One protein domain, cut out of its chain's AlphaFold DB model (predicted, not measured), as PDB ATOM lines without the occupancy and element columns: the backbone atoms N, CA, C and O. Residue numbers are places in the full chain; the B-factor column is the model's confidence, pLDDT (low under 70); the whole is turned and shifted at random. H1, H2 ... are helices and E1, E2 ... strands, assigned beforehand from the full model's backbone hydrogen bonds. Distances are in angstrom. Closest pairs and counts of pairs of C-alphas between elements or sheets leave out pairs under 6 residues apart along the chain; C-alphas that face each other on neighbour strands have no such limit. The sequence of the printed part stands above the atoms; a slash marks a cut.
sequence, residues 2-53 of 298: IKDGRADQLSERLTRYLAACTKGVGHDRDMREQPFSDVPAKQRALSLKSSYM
ATOM      1  N   ILE A   2      36.380  41.715 -24.247       88.31
ATOM      2  CA  ILE A   2      37.360  41.126 -23.304       88.31
ATOM      3  C   ILE A   2      38.795  41.429 -23.746       88.31
ATOM      4  O   ILE A   2      39.559  41.987 -22.974       88.31
ATOM      5  N   LYS A   3      39.129  41.140 -25.012       91.50
ATOM      6  CA  LYS A   3      40.447  41.451 -25.596       91.50
ATOM      7  C   LYS A   3      40.786  42.948 -25.622       91.50
ATOM      8  O   LYS A   3      41.951  43.287 -25.748       91.50
ATOM      9  N   ASP A   4      39.779  43.806 -25.479       90.62
ATOM     10  CA  ASP A   4      39.930  45.263 -25.509       90.62
ATOM     11  C   ASP A   4      39.971  45.863 -24.091       90.62
ATOM     12  O   ASP A   4      39.867  47.077 -23.951       90.62
ATOM     13  N   GLY A   5      40.041  45.035 -23.037       89.88
ATOM     14  CA  GLY A   5      40.089  45.495 -21.642       89.88
ATOM     15  C   GLY A   5      38.771  46.060 -21.104       89.88
ATOM     16  O   GLY A   5      38.778  46.850 -20.166       89.88
ATOM     17  N   ARG A   6      37.640  45.693 -21.718       90.00
ATOM     18  CA  ARG A   6      36.301  46.242 -21.425       90.00
ATOM     19  C   ARG A   6      35.324  45.176 -20.925       90.00
ATOM     20  O   ARG A   6      34.152  45.177 -21.304       90.00
ATOM     21  N   ALA A   7      35.792  44.190 -20.162       90.31
ATOM     22  CA  ALA A   7      34.935  43.123 -19.637       90.31
ATOM     23  C   ALA A   7      33.952  43.628 -18.563       90.31
ATOM     24  O   ALA A   7      32.845  43.108 -18.449       90.31
ATOM     25  N   ASP A   8      34.325  44.666 -17.819       88.25
ATOM     26  CA  ASP A   8      33.502  45.393 -16.845       88.25
ATOM     27  C   ASP A   8      32.259  46.035 -17.483       88.25
ATOM     28  O   ASP A   8      31.202  46.108 -16.856       88.25
ATOM     29  N   GLN A   9      32.355  46.389 -18.765       88.31
ATOM     30  CA  GLN A   9      31.271  46.976 -19.553       88.31
ATOM     31  C   GLN A   9      30.385  45.935 -20.248       88.31
ATOM     32  O   GLN A   9      29.419  46.301 -20.925       88.31
ATOM     33  N   LEU A  10      30.702  44.638 -20.128       85.69
ATOM     34  CA  LEU A  10      29.823  43.590 -20.638       85.69
ATOM     35  C   LEU A  10      28.471  43.687 -19.941       85.69
ATOM     36  O   LEU A  10      28.400  43.914 -18.737       85.69
ATOM     37  N   SER A  11      27.398  43.444 -20.681       77.44
ATOM     38  CA  SER A  11      26.073  43.206 -20.128       77.44
ATOM     39  C   SER A  11      25.258  42.322 -21.068       77.44
ATOM     40  O   SER A  11      25.645  42.085 -22.215       77.44
ATOM     41  N   GLU A  12      24.129  41.816 -20.572       75.00
ATOM     42  CA  GLU A  12      23.248  40.894 -21.303       75.00
ATOM     43  C   GLU A  12      22.704  41.483 -22.613       75.00
ATOM     44  O   GLU A  12      22.396  40.745 -23.549       75.00
ATOM     45  N   ARG A  13      22.641  42.817 -22.712       70.75
ATOM     46  CA  ARG A  13      22.128  43.527 -23.890       70.75
ATOM     47  C   ARG A  13      23.017  43.428 -25.124       70.75
ATOM     48  O   ARG A  13      22.512  43.540 -26.230       70.75
ATOM     49  N   LEU A  14      24.322  43.204 -24.965       73.50
ATOM     50  CA  LEU A  14      25.287  43.272 -26.075       73.50
ATOM     51  C   LEU A  14      25.165  42.118 -27.075       73.50
ATOM     52  O   LEU A  14      25.768  42.150 -28.146       73.50
ATOM     53  N   THR A  15      24.416  41.081 -26.720       75.56
ATOM     54  CA  THR A  15      24.235  39.875 -27.520       75.56
ATOM     55  C   THR A  15      22.750  39.632 -27.793       75.56
ATOM     56  O   THR A  15      21.874  40.210 -27.149       75.56
ATOM     57  N   ARG A  16      22.437  38.795 -28.794       69.81
ATOM     58  CA  ARG A  16      21.049  38.575 -29.252       69.81
ATOM     59  C   ARG A  16      20.323  37.491 -28.457       69.81
ATOM     60  O   ARG A  16      19.346  37.796 -27.792       69.81
ATOM     61  N   TYR A  17      20.819  36.254 -28.503       76.38
ATOM     62  CA  TYR A  17      20.167  35.097 -27.866       76.38
ATOM     63  C   TYR A  17      20.951  34.537 -26.677       76.38
ATOM     64  O   TYR A  17      20.350  34.107 -25.697       76.38
ATOM     65  N   LEU A  18      22.286  34.570 -26.755       82.94
ATOM     66  CA  LEU A  18      23.189  34.099 -25.707       82.94
ATOM     67  C   LEU A  18      23.730  35.292 -24.915       82.94
ATOM     68  O   LEU A  18      24.661  35.962 -25.360       82.94
ATOM     69  N   ALA A  19      23.119  35.586 -23.779       83.25
ATOM     70  CA  ALA A  19      23.497  36.651 -22.864       83.25
ATOM     71  C   ALA A  19      24.699  36.267 -21.989       83.25
ATOM     72  O   ALA A  19      24.982  35.092 -21.756       83.25
ATOM     73  N   ALA A  20      25.408  37.284 -21.498       85.06
ATOM     74  CA  ALA A  20      26.422  37.144 -20.459       85.06
ATOM     75  C   ALA A  20      25.851  37.674 -19.133       85.06
ATOM     76  O   ALA A  20      26.076  38.838 -18.791       85.06
ATOM     77  N   CYS A  21      25.081  36.855 -18.414       83.06
ATOM     78  CA  CYS A  21      24.410  37.256 -17.177       83.06
ATOM     79  C   CYS A  21      25.379  37.382 -16.008       83.06
ATOM     80  O   CYS A  21      26.355  36.638 -15.930       83.06
ATOM     81  N   THR A  22      25.140  38.332 -15.100       81.81
ATOM     82  CA  THR A  22      25.925  38.414 -13.859       81.81
ATOM     83  C   THR A  22      25.643  37.199 -12.985       81.81
ATOM     84  O   THR A  22      24.497  36.782 -12.851       81.81
ATOM     85  N   LYS A  23      26.684  36.638 -12.367       80.94
ATOM     86  CA  LYS A  23      26.576  35.473 -11.487       80.94
ATOM     87  C   LYS A  23      27.179  35.792 -10.127       80.94
ATOM     88  O   LYS A  23      28.377  36.044 -10.053       80.94
ATOM     89  N   GLY A  24      26.366  35.686  -9.080       72.94
ATOM     90  CA  GLY A  24      26.807  35.824  -7.697       72.94
ATOM     91  C   GLY A  24      25.765  36.496  -6.807       72.94
ATOM     92  O   GLY A  24      24.619  36.672  -7.215       72.94
ATOM     93  N   VAL A  25      26.157  36.792  -5.569       64.06
ATOM     94  CA  VAL A  25      25.278  37.287  -4.491       64.06
ATOM     95  C   VAL A  25      25.175  38.822  -4.462       64.06
ATOM     96  O   VAL A  25      24.450  39.371  -3.637       64.06
ATOM     97  N   GLY A  26      25.900  39.511  -5.346       60.53
ATOM     98  CA  GLY A  26      26.056  40.962  -5.393       60.53
ATOM     99  C   GLY A  26      27.326  41.462  -4.689       60.53
ATOM    100  O   GLY A  26      28.013  40.731  -3.972       60.53
ATOM    101  N   HIS A  27      27.602  42.762  -4.859       62.06
ATOM    102  CA  HIS A  27      28.743  43.493  -4.281       62.06
ATOM    103  C   HIS A  27      30.133  43.062  -4.801       62.06
ATOM    104  O   HIS A  27      30.262  42.310  -5.766       62.06
ATOM    105  N   ASP A  28      31.193  43.556  -4.151       64.25
ATOM    106  CA  ASP A  28      32.598  43.368  -4.552       64.25
ATOM    107  C   ASP A  28      33.065  41.900  -4.549       64.25
ATOM    108  O   ASP A  28      34.114  41.571  -5.098       64.25
ATOM    109  N   ARG A  29      32.284  40.988  -3.957       68.31
ATOM    110  CA  ARG A  29      32.614  39.553  -3.842       68.31
ATOM    111  C   ARG A  29      32.557  38.812  -5.180       68.31
ATOM    112  O   ARG A  29      33.228  37.792  -5.369       68.31
ATOM    113  N   ASP A  30      31.797  39.352  -6.125       81.38
ATOM    114  CA  ASP A  30      31.609  38.759  -7.447       81.38
ATOM    115  C   ASP A  30      32.507  39.395  -8.505       81.38
ATOM    116  O   ASP A  30      32.424  39.049  -9.682       81.38
ATOM    117  N   MET A  31      33.383  40.312  -8.106       86.38
ATOM    118  CA  MET A  31      34.333  40.942  -9.007       86.38
ATOM    119  C   MET A  31      35.463  39.966  -9.354       86.38
ATOM    120  O   MET A  31      35.900  39.152  -8.535       86.38
ATOM    121  N   ARG A  32      35.908  39.995 -10.605       89.56
ATOM    122  CA  ARG A  32      36.960  39.145 -11.160       89.56
ATOM    123  C   ARG A  32      37.947  40.017 -11.917       89.56
ATOM    124  O   ARG A  32      37.559  40.995 -12.554       89.56
ATOM    125  N   GLU A  33      39.213  39.637 -11.854       93.31
ATOM    126  CA  GLU A  33      40.247  40.232 -12.695       93.31
ATOM    127  C   GLU A  33      39.942  39.958 -14.173       93.31
ATOM    128  O   GLU A  33      39.373  38.916 -14.526       93.31
ATOM    129  N   GLN A  34      40.312  40.899 -15.040       92.56
ATOM    130  CA  GLN A  34      40.209  40.743 -16.488       92.56
ATOM    131  C   GLN A  34      41.600  40.858 -17.133       92.56
ATOM    132  O   GLN A  34      42.444  41.603 -16.649       92.56
ATOM    133  N   PRO A  35      41.869  40.138 -18.235       90.38
ATOM    134  CA  PRO A  35      43.236  39.960 -18.737       90.38
ATOM    135  C   PRO A  35      43.899  41.213 -19.334       90.38
ATOM    136  O   PRO A  35      45.107  41.198 -19.548       90.38
ATOM    137  N   PHE A  36      43.139  42.268 -19.646       93.81
ATOM    138  CA  PHE A  36      43.635  43.440 -20.387       93.81
ATOM    139  C   PHE A  36      43.212  44.782 -19.764       93.81
ATOM    140  O   PHE A  36      43.136  45.786 -20.466       93.81
ATOM    141  N   SER A  37      42.877  44.801 -18.470       94.12
ATOM    142  CA  SER A  37      42.544  46.022 -17.725       94.12
ATOM    143  C   SER A  37      42.616  45.761 -16.222       94.12
ATOM    144  O   SER A  37      42.229  44.688 -15.763       94.12
ATOM    145  N   ASP A  38      43.057  46.765 -15.466       93.25
ATOM    146  CA  ASP A  38      43.102  46.719 -14.000       93.25
ATOM    147  C   ASP A  38      41.721  46.949 -13.366       93.25
ATOM    148  O   ASP A  38      41.529  46.714 -12.173       93.25
ATOM    149  N   VAL A  39      40.740  47.417 -14.149       91.75
ATOM    150  CA  VAL A  39      39.366  47.594 -13.674       91.75
ATOM    151  C   VAL A  39      38.740  46.209 -13.519       91.75
ATOM    152  O   VAL A  39      38.593  45.496 -14.514       91.75
ATOM    153  N   PRO A  40      38.344  45.786 -12.310       90.38
ATOM    154  CA  PRO A  40      37.742  44.477 -12.139       90.38
ATOM    155  C   PRO A  40      36.354  44.431 -12.795       90.38
ATOM    156  O   PRO A  40      35.636  45.429 -12.862       90.38
ATOM    157  N   ALA A  41      35.949  43.251 -13.256       89.62
ATOM    158  CA  ALA A  41      34.675  43.026 -13.929       89.62
ATOM    159  C   ALA A  41      33.766  42.115 -13.099       89.62
ATOM    160  O   ALA A  41      34.236  41.197 -12.431       89.62
ATOM    161  N   LYS A  42      32.446  42.313 -13.175       88.19
ATOM    162  CA  LYS A  42      31.487  41.393 -12.542       88.19
ATOM    163  C   LYS A  42      31.634  39.990 -13.140       88.19
ATOM    164  O   LYS A  42      31.722  39.845 -14.361       88.19
ATOM    165  N   GLN A  43      31.598  38.955 -12.303       87.75
ATOM    166  CA  GLN A  43      31.540  37.570 -12.757       87.75
ATOM    167  C   GLN A  43      30.288  37.371 -13.610       87.75
ATOM    168  O   GLN A  43      29.184  37.763 -13.225       87.75
ATOM    169  N   ARG A  44      30.462  36.731 -14.769       88.06
ATOM    170  CA  ARG A  44      29.369  36.426 -15.690       88.06
ATOM    171  C   ARG A  44      29.346  34.956 -16.090       88.06
ATOM    172  O   ARG A  44      30.373  34.278 -16.058       88.06
ATOM    173  N   ALA A  45      28.170  34.471 -16.464       88.56
ATOM    174  CA  ALA A  45      27.955  33.173 -17.089       88.56
ATOM    175  C   ALA A  45      27.184  33.349 -18.401       88.56
ATOM    176  O   ALA A  45      26.547  34.375 -18.622       88.56
ATOM    177  N   LEU A  46      27.259  32.353 -19.281       89.56
ATOM    178  CA  LEU A  46      26.443  32.336 -20.488       89.56
ATOM    179  C   LEU A  46      25.026  31.871 -20.135       89.56
ATOM    180  O   LEU A  46      24.865  30.834 -19.491       89.56
ATOM    181  N   SER A  47      24.016  32.617 -20.569       85.56
ATOM    182  CA  SER A  47      22.599  32.277 -20.409       85.56
ATOM    183  C   SER A  47      21.844  32.491 -21.717       85.56
ATOM    184  O   SER A  47      22.219  33.322 -22.541       85.56
ATOM    185  N   LEU A  48      20.770  31.736 -21.934       83.25
ATOM    186  CA  LEU A  48      19.826  32.041 -23.007       83.25
ATOM    187  C   LEU A  48      18.853  33.109 -22.515       83.25
ATOM    188  O   LEU A  48      18.348  33.011 -21.396       83.25
ATOM    189  N   LYS A  49      18.585  34.122 -23.345       80.88
ATOM    190  CA  LYS A  49      17.628  35.176 -22.990       80.88
ATOM    191  C   LYS A  49      16.234  34.601 -22.755       80.88
ATOM    192  O   LYS A  49      15.797  33.697 -23.470       80.88
ATOM    193  N   SER A  50      15.504  35.187 -21.806       76.75
ATOM    194  CA  SER A  50      14.133  34.788 -21.468       76.75
ATOM    195  C   SER A  50      13.194  34.822 -22.675       76.75
ATOM    196  O   SER A  50      12.368  33.930 -22.825       76.75
ATOM    197  N   SER A  51      13.359  35.790 -23.582       71.44
ATOM    198  CA  SER A  51      12.611  35.858 -24.845       71.44
ATOM    199  C   SER A  51      12.793  34.599 -25.701       71.44
ATOM    200  O   SER A  51      11.819  34.007 -26.163       71.44
ATOM    201  N   TYR A  52      14.038  34.145 -25.848       76.38
ATOM    202  CA  TYR A  52      14.375  32.938 -26.591       76.38
ATOM    203  C   TYR A  52      13.856  31.679 -25.884       76.38
ATOM    204  O   TYR A  52      13.299  30.795 -26.529       76.38
ATOM    205  N   MET A  53      13.962  31.611 -24.555       78.31
ATOM    206  CA  MET A  53      13.420  30.485 -23.786       78.31
ATOM    207  C   MET A  53      11.893  30.406 -23.855       78.31
ATOM    208  O   MET A  53      11.355  29.311 -23.989       78.31
TER     209      MET A  53
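This is residues 2 to 53 of the 298 residues of an uncharacterized protein of Methanomassiliicoccales archaeon RumEn M2 (UniProt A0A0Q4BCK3). Two small two-stranded antiparallel ribbons, E1 with E4 and the hairpin of E2 and E3, stand end to end, E3 running on into E4 to join them, while the one-turn helix H1 lies beyond E4 at one end. The unnamed residues 2 to 17 run lengthwise from near E2 and E3 to E1. The printed part has 52 residues, with the named elements in the order E1, E2, E3, E4, H1; the class is mostly strand, though under half of the residues are in named elements. The whole is flat and only just compact, close to loose, with a radius of gyration of the C-alphas of 11.6 A and spans of 35 by 26 by 12 A.

Residues 2 to 17 hold no named element. E1 is residues 18 to 22, 12.9 A long, and begins at C-alpha 18 (23.189, 34.099, -25.707). E2 is residues 31 to 34, E3 residues 37 to 42, 13.1 A long, and E4 residues 44 to 48, 12.8 A long. H1, residues 50 to 53, ends at C-alpha 53 (13.420, 30.485, -23.786).

E1 and E4 are antiparallel neighbours at 141 degrees; N 19 and O 47 are within hydrogen-bond range at 2.7 A. E2 and E3 are an antiparallel hairpin at 140 degrees, with N 32 and O 41 at 2.8 A. E3 runs on into E4 at 49 degrees, and these two meet only through their link. E1 and E2 are apart. H1 is too short for an O i to N i+4 pair.

The C-alphas farthest apart, of Asp 38 and Met 53, are 35.2 A apart. The printed part has no cut, and no link is long. Mean pLDDT of the printed part is 82.5; residue 16 and residues 25 to 29 are under 70.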